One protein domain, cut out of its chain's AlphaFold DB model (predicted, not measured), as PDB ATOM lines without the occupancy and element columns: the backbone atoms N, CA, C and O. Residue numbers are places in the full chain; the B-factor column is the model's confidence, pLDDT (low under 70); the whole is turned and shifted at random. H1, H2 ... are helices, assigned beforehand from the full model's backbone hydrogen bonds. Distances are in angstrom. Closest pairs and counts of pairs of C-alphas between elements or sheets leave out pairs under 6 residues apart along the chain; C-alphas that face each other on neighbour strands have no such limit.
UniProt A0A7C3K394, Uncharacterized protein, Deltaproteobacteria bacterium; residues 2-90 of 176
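What this domain is: This is residues 2 to 90 of the 176 residues of an uncharacterized protein of Deltaproteobacteria bacterium (UniProt A0A7C3K394). Three long helices run back and forth, with H3 between H2 and H4: H4 packs along H3, while H2 splays away from H3, and the hollow between H2 and H4 is open. The short H1 lies off the end where H2 begins and H3 ends, and the far end of H2 sticks out with residues 34 to 37. The 89 printed residues hold four named helices, H1, H2, H3 and H4 in that order, and no named strand; the class is all helix. The whole is only just loose, close to compact, with a radius of gyration of the C-alphas of 15.0 A and spans of 42 by 28 by 19 A.

Where its parts are: Find C-alpha 2 at (-23.503, 4.670, 8.018), where H1, residues 2 to 5, begins; it is 5.3 A long. From C-alpha 13 at (-24.175, 20.202, -0.090), H2 runs 35.9 A through residues 13 to 37. H3, residues 44 to 62, is 25.4 A long, and H4, residues 69 to 88, runs 28.4 A to C-alpha 88 at (-18.081, 16.090, -32.010).

How they stand to each other: H1 is apart from H2, H3 and H4. H2 and H3, a helical hairpin, only just touch, with 3 pairs of C-alphas within 8 A; look at residues 20 to 21 and 58 to 62, where the closest C-alphas, Val 20 and Cys 58, are 7.6 A apart. They run opposite ways at a shallow tilt of 30 degrees. H3 and H4, also a helical hairpin, touch, the closest C-alphas being Ala 48 and Leu 83 at 6.7 A; they run opposite ways at a shallow tilt of 20 degrees. H2 and H4 are apart. In H2, H3 and H4 every O i to N i+4 pair is within hydrogen-bond range; H1 is too short for one.

The domain as a whole: The C-alphas farthest apart, Glu 2 and Thr 90, are 45.1 A apart. The printed part has no cut, and its three links are short. Look for low confidence, pLDDT under 70, at residues 2 to 11; the mean of the printed part is 84.8.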
ATOM      1  N   GLU A   2     -23.623   3.711   6.897       49.66
ATOM      2  CA  GLU A   2     -23.503   4.670   8.018       49.66
ATOM      3  C   GLU A   2     -22.136   5.389   8.097       49.66
ATOM      4  O   GLU A   2     -22.089   6.587   8.352       49.66
ATOM      5  N   LEU A   3     -21.026   4.713   7.766       53.28
ATOM      6  CA  LEU A   3     -19.677   5.314   7.789       53.28
ATOM      7  C   LEU A   3     -19.501   6.502   6.827       53.28
ATOM      8  O   LEU A   3     -18.723   7.405   7.110       53.28
ATOM      9  N   PHE A   4     -20.233   6.527   5.708       52.72
ATOM     10  CA  PHE A   4     -20.146   7.624   4.739       52.72
ATOM     11  C   PHE A   4     -20.978   8.837   5.178       52.72
ATOM     12  O   PHE A   4     -20.592   9.969   4.911       52.72
ATOM     13  N   LYS A   5     -22.081   8.620   5.913       54.00
ATOM     14  CA  LYS A   5     -22.917   9.703   6.462       54.00
ATOM     15  C   LYS A   5     -22.169  10.530   7.509       54.00
ATOM     16  O   LYS A   5     -22.358  11.736   7.559       54.00
ATOM     17  N   SER A   6     -21.288   9.904   8.294       53.88
ATOM     18  CA  SER A   6     -20.498  10.591   9.328       53.88
ATOM     19  C   SER A   6     -19.502  11.617   8.772       53.88
ATOM     20  O   SER A   6     -19.063  12.484   9.522       53.88
ATOM     21  N   PHE A   7     -19.120  11.519   7.493       57.16
ATOM     22  CA  PHE A   7     -18.170  12.448   6.872       57.16
ATOM     23  C   PHE A   7     -18.844  13.736   6.369       57.16
ATOM     24  O   PHE A   7     -18.176  14.747   6.167       57.16
ATOM     25  N   TRP A   8     -20.167  13.716   6.170       62.84
ATOM     26  CA  TRP A   8     -20.901  14.801   5.523       62.84
ATOM     27  C   TRP A   8     -21.803  15.532   6.517       62.84
ATOM     28  O   TRP A   8     -22.777  14.987   7.031       62.84
ATOM     29  N   ILE A   9     -21.475  16.797   6.774       66.81
ATOM     30  CA  ILE A   9     -22.245  17.680   7.653       66.81
ATOM     31  C   ILE A   9     -23.496  18.152   6.899       66.81
ATOM     32  O   ILE A   9     -23.400  18.719   5.806       66.81
ATOM     33  N   SER A  10     -24.675  17.931   7.486       60.69
ATOM     34  CA  SER A  10     -25.956  18.368   6.917       60.69
ATOM     35  C   SER A  10     -25.959  19.894   6.732       60.69
ATOM     36  O   SER A  10     -25.816  20.628   7.706       60.69
ATOM     37  N   GLY A  11     -26.064  20.368   5.483       69.44
ATOM     38  CA  GLY A  11     -26.064  21.798   5.125       69.44
ATOM     39  C   GLY A  11     -24.952  22.255   4.165       69.44
ATOM     40  O   GLY A  11     -25.102  23.293   3.528       69.44
ATOM     41  N   TYR A  12     -23.883  21.474   3.968       74.81
ATOM     42  CA  TYR A  12     -22.738  21.838   3.102       74.81
ATOM     43  C   TYR A  12     -22.775  21.214   1.694       74.81
ATOM     44  O   TYR A  12     -21.742  21.060   1.038       74.81
ATOM     45  N   MET A  13     -23.970  20.880   1.199       75.62
ATOM     46  CA  MET A  13     -24.175  20.202  -0.090       75.62
ATOM     47  C   MET A  13     -23.435  20.846  -1.282       75.62
ATOM     48  O   MET A  13     -22.814  20.114  -2.055       75.62
ATOM     49  N   PRO A  14     -23.431  22.186  -1.446       80.00
ATOM     50  CA  PRO A  14     -22.726  22.821  -2.562       80.00
ATOM     51  C   PRO A  14     -21.207  22.606  -2.513       80.00
ATOM     52  O   PRO A  14     -20.583  22.336  -3.536       80.00
ATOM     53  N   VAL A  15     -20.608  22.670  -1.321       85.25
ATOM     54  CA  VAL A  15     -19.162  22.481  -1.133       85.25
ATOM     55  C   VAL A  15     -18.787  21.017  -1.354       85.25
ATOM     56  O   VAL A  15     -17.818  20.726  -2.052       85.25
ATOM     57  N   GLN A  16     -19.598  20.095  -0.830       81.38
ATOM     58  CA  GLN A  16     -19.479  18.659  -1.083       81.38
ATOM     59  C   GLN A  16     -19.481  18.342  -2.576       81.38
ATOM     60  O   GLN A  16     -18.606  17.623  -3.060       81.38
ATOM     61  N   PHE A  17     -20.452  18.891  -3.303       84.00
ATOM     62  CA  PHE A  17     -20.575  18.685  -4.736       84.00
ATOM     63  C   PHE A  17     -19.312  19.137  -5.473       84.00
ATOM     64  O   PHE A  17     -18.728  18.361  -6.228       84.00
ATOM     65  N   LEU A  18     -18.846  20.357  -5.198       86.62
ATOM     66  CA  LEU A  18     -17.641  20.901  -5.823       86.62
ATOM     67  C   LEU A  18     -16.395  20.069  -5.499       86.62
ATOM     68  O   LEU A  18     -15.617  19.772  -6.402       86.62
ATOM     69  N   LEU A  19     -16.212  19.637  -4.249       88.12
ATOM     70  CA  LEU A  19     -15.079  18.794  -3.858       88.12
ATOM     71  C   LEU A  19     -15.103  17.422  -4.541       88.12
ATOM     72  O   LEU A  19     -14.085  16.977  -5.064       88.12
ATOM     73  N   VAL A  20     -16.259  16.758  -4.589       87.00
ATOM     74  CA  VAL A  20     -16.383  15.445  -5.243       87.00
ATOM     75  C   VAL A  20     -16.141  15.571  -6.748       87.00
ATOM     76  O   VAL A  20     -15.389  14.782  -7.319       87.00
ATOM     77  N   VAL A  21     -16.723  16.576  -7.401       85.94
ATOM     78  CA  VAL A  21     -16.540  16.797  -8.844       85.94
ATOM     79  C   VAL A  21     -15.091  17.152  -9.173       85.94
ATOM     80  O   VAL A  21     -14.515  16.588 -10.100       85.94
ATOM     81  N   THR A  22     -14.461  18.036  -8.400       86.81
ATOM     82  CA  THR A  22     -13.055  18.404  -8.627       86.81
ATOM     83  C   THR A  22     -12.117  17.226  -8.383       86.81
ATOM     84  O   THR A  22     -11.246  16.963  -9.210       86.81
ATOM     85  N   PHE A  23     -12.321  16.461  -7.309       90.69
ATOM     86  CA  PHE A  23     -11.496  15.295  -7.009       90.69
ATOM     87  C   PHE A  23     -11.643  14.196  -8.068       90.69
ATOM     88  O   PHE A  23     -10.647  13.658  -8.544       90.69
ATOM     89  N   THR A  24     -12.873  13.888  -8.483       87.19
ATOM     90  CA  THR A  24     -13.139  12.882  -9.526       87.19
ATOM     91  C   THR A  24     -12.564  13.306 -10.876       87.19
ATOM     92  O   THR A  24     -11.960  12.484 -11.566       87.19
ATOM     93  N   PHE A  25     -12.659  14.591 -11.226       88.06
ATOM     94  CA  PHE A  25     -12.032  15.145 -12.423       88.06
ATOM     95  C   PHE A  25     -10.503  15.027 -12.381       88.06
ATOM     96  O   PHE A  25      -9.898  14.521 -13.328       88.06
ATOM     97  N   LEU A  26      -9.870  15.422 -11.271       91.25
ATOM     98  CA  LEU A  26      -8.421  15.297 -11.092       91.25
ATOM     99  C   LEU A  26      -7.968  13.836 -11.144       91.25
ATOM    100  O   LEU A  26      -6.993  13.525 -11.826       91.25
ATOM    101  N   ALA A  27      -8.693  12.932 -10.484       89.31
ATOM    102  CA  ALA A  27      -8.414  11.501 -10.512       89.31
ATOM    103  C   ALA A  27      -8.521  10.930 -11.935       89.31
ATOM    104  O   ALA A  27      -7.670  10.144 -12.349       89.31
ATOM    105  N   PHE A  28      -9.522  11.361 -12.711       88.31
ATOM    106  CA  PHE A  28      -9.677  10.952 -14.104       88.31
ATOM    107  C   PHE A  28      -8.521  11.455 -14.978       88.31
ATOM    108  O   PHE A  28      -7.926  10.668 -15.715       88.31
ATOM    109  N   VAL A  29      -8.152  12.736 -14.870       87.62
ATOM    110  CA  VAL A  29      -7.026  13.321 -15.622       87.62
ATOM    111  C   VAL A  29      -5.706  12.646 -15.250       87.62
ATOM    112  O   VAL A  29      -4.940  12.263 -16.137       87.62
ATOM    113  N   LEU A  30      -5.456  12.439 -13.956       88.62
ATOM    114  CA  LEU A  30      -4.265  11.751 -13.463       88.62
ATOM    115  C   LEU A  30      -4.221  10.301 -13.958       88.62
ATOM    116  O   LEU A  30      -3.191   9.849 -14.452       88.62
ATOM    117  N   GLY A  31      -5.346   9.587 -13.892       86.50
ATOM    118  CA  GLY A  31      -5.472   8.225 -14.402       86.50
ATOM    119  C   GLY A  31      -5.170   8.138 -15.898       86.50
ATOM    120  O   GLY A  31      -4.387   7.286 -16.316       86.50
ATOM    121  N   GLN A  32      -5.711   9.057 -16.705       84.75
ATOM    122  CA  GLN A  32      -5.410   9.138 -18.140       84.75
ATOM    123  C   GLN A  32      -3.933   9.441 -18.402       84.75
ATOM    124  O   GLN A  32      -3.317   8.819 -19.269       84.75
ATOM    125  N   TYR A  33      -3.347  10.370 -17.645       86.81
ATOM    126  CA  TYR A  33      -1.934  10.714 -17.757       86.81
ATOM    127  C   TYR A  33      -1.032   9.506 -17.457       86.81
ATOM    128  O   TYR A  33      -0.126   9.196 -18.236       86.81
ATOM    129  N   LEU A  34      -1.324   8.767 -16.381       87.38
ATOM    130  CA  LEU A  34      -0.593   7.555 -16.008       87.38
ATOM    131  C   LEU A  34      -0.763   6.436 -17.043       87.38
ATOM    132  O   LEU A  34       0.228   5.830 -17.448       87.38
ATOM    133  N   LEU A  35      -1.980   6.190 -17.535       85.50
ATOM    134  CA  LEU A  35      -2.220   5.169 -18.563       85.50
ATOM    135  C   LEU A  35      -1.504   5.484 -19.875       85.50
ATOM    136  O   LEU A  35      -0.952   4.586 -20.517       85.50
ATOM    137  N   LYS A  36      -1.459   6.765 -20.251       84.62
ATOM    138  CA  LYS A  36      -0.712   7.213 -21.426       84.62
ATOM    139  C   LYS A  36       0.789   6.986 -21.251       84.62
ATOM    140  O   LYS A  36       1.441   6.565 -22.201       84.62
ATOM    141  N   ARG A  37       1.324   7.183 -20.039       84.75
ATOM    142  CA  ARG A  37       2.730   6.887 -19.705       84.75
ATOM    143  C   ARG A  37       3.062   5.394 -19.822       84.75
ATOM    144  O   ARG A  37       4.177   5.053 -20.190       84.75
ATOM    145  N   ILE A  38       2.090   4.521 -19.554       84.94
ATOM    146  CA  ILE A  38       2.207   3.053 -19.660       84.94
ATOM    147  C   ILE A  38       2.003   2.563 -21.116       84.94
ATOM    148  O   ILE A  38       2.147   1.378 -21.409       84.94
ATOM    149  N   GLY A  39       1.679   3.454 -22.063       76.94
ATOM    150  CA  GLY A  39       1.492   3.115 -23.481       76.94
ATOM    151  C   GLY A  39       0.140   2.472 -23.817       76.94
ATOM    152  O   GLY A  39      -0.122   2.169 -24.978       76.94
ATOM    153  N   LYS A  40      -0.757   2.305 -22.834       76.50
ATOM    154  CA  LYS A  40      -2.130   1.811 -23.027       76.50
ATOM    155  C   LYS A  40      -3.115   2.976 -22.977       76.50
ATOM    156  O   LYS A  40      -3.833   3.163 -21.997       76.50
ATOM    157  N   GLY A  41      -3.132   3.785 -24.034       72.06
ATOM    158  CA  GLY A  41      -4.143   4.831 -24.189       72.06
ATOM    159  C   GLY A  41      -5.536   4.219 -24.346       72.06
ATOM    160  O   GLY A  41      -5.741   3.359 -25.201       72.06
ATOM    161  N   ILE A  42      -6.498   4.652 -23.529       77.56
ATOM    162  CA  ILE A  42      -7.905   4.257 -23.688       77.56
ATOM    163  C   ILE A  42      -8.452   4.947 -24.951       77.56
ATOM    164  O   ILE A  42      -8.197   6.141 -25.132       77.56
ATOM    165  N   PRO A  43      -9.200   4.250 -25.828       84.69
ATOM    166  CA  PRO A  43      -9.838   4.886 -26.977       84.69
ATOM    167  C   PRO A  43     -10.835   5.962 -26.526       84.69
ATOM    168  O   PRO A  43     -11.471   5.828 -25.480       84.69
ATOM    169  N   VAL A  44     -11.033   6.994 -27.351       86.81
ATOM    170  CA  VAL A  44     -11.935   8.127 -27.053       86.81
ATOM    171  C   VAL A  44     -13.350   7.652 -26.696       86.81
ATOM    172  O   VAL A  44     -13.958   8.160 -25.759       86.81
ATOM    173  N   PHE A  45     -13.844   6.609 -27.373       87.44
ATOM    174  CA  PHE A  45     -15.120   5.968 -27.041       87.44
ATOM    175  C   PHE A  45     -15.163   5.441 -25.597       87.44
ATOM    176  O   PHE A  45     -16.085   5.747 -24.843       87.44
ATOM    177  N   GLY A  46     -14.135   4.696 -25.181       87.25
ATOM    178  CA  GLY A  46     -14.044   4.161 -23.822       87.25
ATOM    179  C   GLY A  46     -13.918   5.262 -22.768       87.25
ATOM    180  O   GLY A  46     -14.503   5.147 -21.695       87.25
ATOM    181  N   GLN A  47     -13.217   6.354 -23.087       88.75
ATOM    182  CA  GLN A  47     -13.124   7.524 -22.208       88.75
ATOM    183  C   GLN A  47     -14.493   8.178 -21.994       88.75
ATOM    184  O   GLN A  47     -14.862   8.430 -20.851       88.75
ATOM    185  N   ALA A  48     -15.264   8.403 -23.063       90.69
ATOM    186  CA  ALA A  48     -16.596   9.002 -22.970       90.69
ATOM    187  C   ALA A  48     -17.555   8.148 -22.122       90.69
ATOM    188  O   ALA A  48     -18.224   8.675 -21.232       90.69
ATOM    189  N   VAL A  49     -17.568   6.826 -22.337       92.06
ATOM    190  CA  VAL A  49     -18.378   5.886 -21.540       92.06
ATOM    191  C   VAL A  49     -17.950   5.894 -20.070       92.06
ATOM    192  O   VAL A  49     -18.804   5.917 -19.184       92.06
ATOM    193  N   LEU A  50     -16.643   5.921 -19.794       91.44
ATOM    194  CA  LEU A  50     -16.124   5.943 -18.427       91.44
ATOM    195  C   LEU A  50     -16.508   7.235 -17.701       91.44
ATOM    196  O   LEU A  50     -16.937   7.166 -16.549       91.44
ATOM    197  N   ILE A  51     -16.396   8.394 -18.357       92.19
ATOM    198  CA  ILE A  51     -16.807   9.683 -17.780       92.19
ATOM    199  C   ILE A  51     -18.305   9.661 -17.473       92.19
ATOM    200  O   ILE A  51     -18.699  10.003 -16.361       92.19
ATOM    201  N   TRP A  52     -19.130   9.213 -18.423       94.12
ATOM    202  CA  TRP A  52     -20.580   9.136 -18.245       94.12
ATOM    203  C   TRP A  52     -20.958   8.233 -17.061       94.12
ATOM    204  O   TRP A  52     -21.721   8.635 -16.184       94.12
ATOM    205  N   PHE A  53     -20.369   7.035 -16.984       94.19
ATOM    206  CA  PHE A  53     -20.631   6.090 -15.896       94.19
ATOM    207  C   PHE A  53     -20.137   6.613 -14.542       94.19
ATOM    208  O   PHE A  53     -20.846   6.519 -13.540       94.19
ATOM    209  N   THR A  54     -18.947   7.218 -14.508       91.56
ATOM    210  CA  THR A  54     -18.395   7.826 -13.290       91.56
ATOM    211  C   THR A  54     -19.294   8.953 -12.796       91.56
ATOM    212  O   THR A  54     -19.585   9.015 -11.603       91.56
ATOM    213  N   ALA A  55     -19.802   9.798 -13.698       91.81
ATOM    214  CA  ALA A  55     -20.728  10.864 -13.344       91.81
ATOM    215  C   ALA A  55     -22.031  10.314 -12.741       91.81
ATOM    216  O   ALA A  55     -22.461  10.795 -11.693       91.81
ATOM    217  N   TYR A  56     -22.604   9.256 -13.326       92.56
ATOM    218  CA  TYR A  56     -23.777   8.577 -12.765       92.56
ATOM    219  C   TYR A  56     -23.517   8.065 -11.342       92.56
ATOM    220  O   TYR A  56     -24.299   8.337 -10.431       92.56
ATOM    221  N   VAL A  57     -22.401   7.359 -11.133       90.81
ATOM    222  CA  VAL A  57     -22.040   6.806  -9.819       90.81
ATOM    223  C   VAL A  57     -21.827   7.917  -8.792       90.81
ATOM    224  O   VAL A  57     -22.327   7.816  -7.672       90.81
ATOM    225  N   CYS A  58     -21.141   8.998  -9.172       88.44
ATOM    226  CA  CYS A  58     -20.907  10.140  -8.291       88.44
ATOM    227  C   CYS A  58     -22.222  10.801  -7.870       88.44
ATOM    228  O   CYS A  58     -22.463  10.983  -6.677       88.44
ATOM    229  N   LEU A  59     -23.095  11.101  -8.835       88.44
ATOM    230  CA  LEU A  59     -24.375  11.758  -8.572       88.44
ATOM    231  C   LEU A  59     -25.335  10.877  -7.764       88.44
ATOM    232  O   LEU A  59     -26.083  11.391  -6.936       88.44
ATOM    233  N   ARG A  60     -25.326   9.558  -7.998       88.81
ATOM    234  CA  ARG A  60     -26.262   8.626  -7.356       88.81
ATOM    235  C   ARG A  60     -25.828   8.183  -5.963       88.81
ATOM    236  O   ARG A  60     -26.687   8.052  -5.095       88.81
ATOM    237  N   TYR A  61     -24.543   7.880  -5.777       86.19
ATOM    238  CA  TYR A  61     -24.067   7.148  -4.597       86.19
ATOM    239  C   TYR A  61     -23.113   7.943  -3.704       86.19
ATOM    240  O   TYR A  61     -23.013   7.628  -2.522       86.19
ATOM    241  N   ILE A  62     -22.401   8.940  -4.240       84.38
ATOM    242  CA  ILE A  62     -21.384   9.686  -3.480       84.38
ATOM    243  C   ILE A  62     -21.974  10.952  -2.847       84.38
ATOM    244  O   ILE A  62     -21.567  11.349  -1.755       84.38
ATOM    245  N   LEU A  63     -22.933  11.599  -3.509       81.69
ATOM    246  CA  LEU A  63     -23.572  12.803  -2.979       81.69
ATOM    247  C   LEU A  63     -24.623  12.472  -1.912       81.69
ATOM    248  O   LEU A  63     -25.416  11.543  -2.070       81.69
ATOM    249  N   PHE A  64     -24.632  13.263  -0.836       76.50
ATOM    250  CA  PHE A  64     -25.600  13.160   0.252       76.50
ATOM    251  C   PHE A  64     -26.194  14.537   0.592       76.50
ATOM    252  O   PHE A  64     -25.431  15.495   0.716       76.50
ATOM    253  N   PRO A  65     -27.520  14.658   0.807       81.12
ATOM    254  CA  PRO A  65     -28.581  13.665   0.608       81.12
ATOM    255  C   PRO A  65     -28.710  13.180  -0.849       81.12
ATOM    256  O   PRO A  65     -28.267  13.864  -1.773       81.12
ATOM    257  N   PRO A  66     -29.303  11.992  -1.068       82.06
ATOM    258  CA  PRO A  66     -29.460  11.437  -2.406       82.06
ATOM    259  C   PRO A  66     -30.363  12.329  -3.263       82.06
ATOM    260  O   PRO A  66     -31.456  12.721  -2.851       82.06
ATOM    261  N   ILE A  67     -29.904  12.616  -4.479       85.00
ATOM    262  CA  ILE A  67     -30.629  13.454  -5.432       85.00
ATOM    263  C   ILE A  67     -31.925  12.737  -5.870       85.00
ATOM    264  O   ILE A  67     -31.872  11.545  -6.202       85.00
ATOM    265  N   PRO A  68     -33.079  13.437  -5.928       90.50
ATOM    266  CA  PRO A  68     -34.314  12.882  -6.474       90.50
ATOM    267  C   PRO A  68     -34.119  12.349  -7.896       90.50
ATOM    268  O   PRO A  68     -33.452  12.977  -8.720       90.50
ATOM    269  N   SER A  69     -34.746  11.214  -8.213       88.81
ATOM    270  CA  SER A  69     -34.519  10.500  -9.478       88.81
ATOM    271  C   SER A  69     -34.737  11.375 -10.718       88.81
ATOM    272  O   SER A  69     -33.938  11.315 -11.646       88.81
ATOM    273  N   ASN A  70     -35.757  12.241 -10.711       92.50
ATOM    274  CA  ASN A  70     -36.040  13.132 -11.839       92.50
ATOM    275  C   ASN A  70     -34.875  14.094 -12.130       92.50
ATOM    276  O   ASN A  70     -34.441  14.225 -13.271       92.50
ATOM    277  N   LEU A  71     -34.319  14.710 -11.083       91.38
ATOM    278  CA  LEU A  71     -33.218  15.659 -11.224       91.38
ATOM    279  C   LEU A  71     -31.929  14.957 -11.676       91.38
ATOM    280  O   LEU A  71     -31.191  15.483 -12.510       91.38
ATOM    281  N   LEU A  72     -31.694  13.732 -11.192       92.19
ATOM    282  CA  LEU A  72     -30.600  12.888 -11.669       92.19
ATOM    283  C   LEU A  72     -30.713  12.638 -13.179       92.19
ATOM    284  O   LEU A  72     -29.721  12.796 -13.888       92.19
ATOM    285  N   TYR A  73     -31.899  12.288 -13.685       93.38
ATOM    286  CA  TYR A  73     -32.095  12.058 -15.120       93.38
ATOM    287  C   TYR A  73     -31.842  13.316 -15.950       93.38
ATOM    288  O   TYR A  73     -31.176  13.231 -16.982       93.38
ATOM    289  N   THR A  74     -32.282  14.485 -15.482       94.38
ATOM    290  CA  THR A  74     -31.995  15.761 -16.154       94.38
ATOM    291  C   THR A  74     -30.492  16.037 -16.228       94.38
ATOM    292  O   THR A  74     -29.982  16.339 -17.307       94.38
ATOM    293  N   TYR A  75     -29.754  15.886 -15.122       92.81
ATOM    294  CA  TYR A  75     -28.303  16.098 -15.123       92.81
ATOM    295  C   TYR A  75     -27.564  15.099 -16.012       92.81
ATOM    296  O   TYR A  75     -26.688  15.497 -16.777       92.81
ATOM    297  N   MET A  76     -27.944  13.819 -15.977       95.56
ATOM    298  CA  MET A  76     -27.366  12.814 -16.871       95.56
ATOM    299  C   MET A  76     -27.661  13.119 -18.344       95.56
ATOM    300  O   MET A  76     -26.784  12.940 -19.191       95.56
ATOM    301  N   GLY A  77     -28.850  13.639 -18.660       96.38
ATOM    302  CA  GLY A  77     -29.189  14.128 -19.998       96.38
ATOM    303  C   GLY A  77     -28.269  15.264 -20.449       96.38
ATOM    304  O   GLY A  77     -27.675  15.185 -21.523       96.38
ATOM    305  N   LEU A  78     -28.064  16.275 -19.599       96.06
ATOM    306  CA  LEU A  78     -27.147  17.386 -19.883       96.06
ATOM    307  C   LEU A  78     -25.702  16.911 -20.074       96.06
ATOM    308  O   LEU A  78     -25.055  17.301 -21.042       96.06
ATOM    309  N   ILE A  79     -25.206  16.027 -19.205       94.81
ATOM    310  CA  ILE A  79     -23.866  15.432 -19.332       94.81
ATOM    311  C   ILE A  79     -23.731  14.683 -20.659       94.81
ATOM    312  O   ILE A  79     -22.698  14.779 -21.317       94.81
ATOM    313  N   THR A  80     -24.776  13.972 -21.085       96.25
ATOM    314  CA  THR A  80     -24.792  13.277 -22.379       96.25
ATOM    315  C   THR A  80     -24.637  14.262 -23.538       96.25
ATOM    316  O   THR A  80     -23.803  14.042 -24.413       96.25
ATOM    317  N   ILE A  81     -25.377  15.375 -23.516       96.62
ATOM    318  CA  ILE A  81     -25.284  16.433 -24.535       96.62
ATOM    319  C   ILE A  81     -23.880  17.052 -24.548       96.62
ATOM    320  O   ILE A  81     -23.281  17.203 -25.611       96.62
ATOM    321  N   VAL A  82     -23.326  17.365 -23.373       95.19
ATOM    322  CA  VAL A  82     -21.978  17.938 -23.239       95.19
ATOM    323  C   VAL A  82     -20.910  16.980 -23.764       95.19
ATOM    324  O   VAL A  82     -20.029  17.400 -24.510       95.19
ATOM    325  N   LEU A  83     -20.986  15.693 -23.421       94.00
ATOM    326  CA  LEU A  83     -20.054  14.686 -23.932       94.00
ATOM    327  C   LEU A  83     -20.164  14.533 -25.446       94.00
ATOM    328  O   LEU A  83     -19.142  14.420 -26.119       94.00
ATOM    329  N   PHE A  84     -21.380  14.567 -25.988       93.69
ATOM    330  CA  PHE A  84     -21.589  14.500 -27.429       93.69
ATOM    331  C   PHE A  84     -20.976  15.710 -28.145       93.69
ATOM    332  O   PHE A  84     -20.232  15.538 -29.110       93.69
ATOM    333  N   LEU A  85     -21.197  16.920 -27.621       94.62
ATOM    334  CA  LEU A  85     -20.558  18.146 -28.107       94.62
ATOM    335  C   LEU A  85     -19.030  18.059 -28.041       94.62
ATOM    336  O   LEU A  85     -18.355  18.380 -29.015       94.62
ATOM    337  N   LEU A  86     -18.483  17.574 -26.924       91.94
ATOM    338  CA  LEU A  86     -17.039  17.437 -26.735       91.94
ATOM    339  C   LEU A  86     -16.421  16.468 -27.750       91.94
ATOM    340  O   LEU A  86     -15.386  16.758 -28.349       91.94
ATOM    341  N   VAL A  87     -17.064  15.322 -27.969       92.62
ATOM    342  CA  VAL A  87     -16.608  14.309 -28.928       92.62
ATOM    343  C   VAL A  87     -16.741  14.803 -30.371       92.62
ATOM    344  O   VAL A  87     -15.861  14.536 -31.192       92.62
ATOM    345  N   SER A  88     -17.808  15.544 -30.677       92.81
ATOM    346  CA  SER A  88     -18.081  16.090 -32.010       92.81
ATOM    347  C   SER A  88     -17.300  17.371 -32.329       92.81
ATOM    348  O   SER A  88     -17.339  17.834 -33.465       92.81
ATOM    349  N   SER A  89     -16.586  17.958 -31.365       93.44
ATOM    350  CA  SER A  89     -15.918  19.254 -31.539       93.44
ATOM    351  C   SER A  89     -14.764  19.239 -32.551       93.44
ATOM    352  O   SER A  89     -14.324  20.301 -32.989       93.44
ATOM    353  N   THR A  90     -14.205  18.077 -32.895       92.56
ATOM    354  CA  THR A  90     -13.084  17.965 -33.842       92.56
ATOM    355  C   THR A  90     -13.211  16.690 -34.662       92.56
ATOM    356  O   THR A  90     -13.472  15.624 -34.102       92.56
TER     357      THR A  90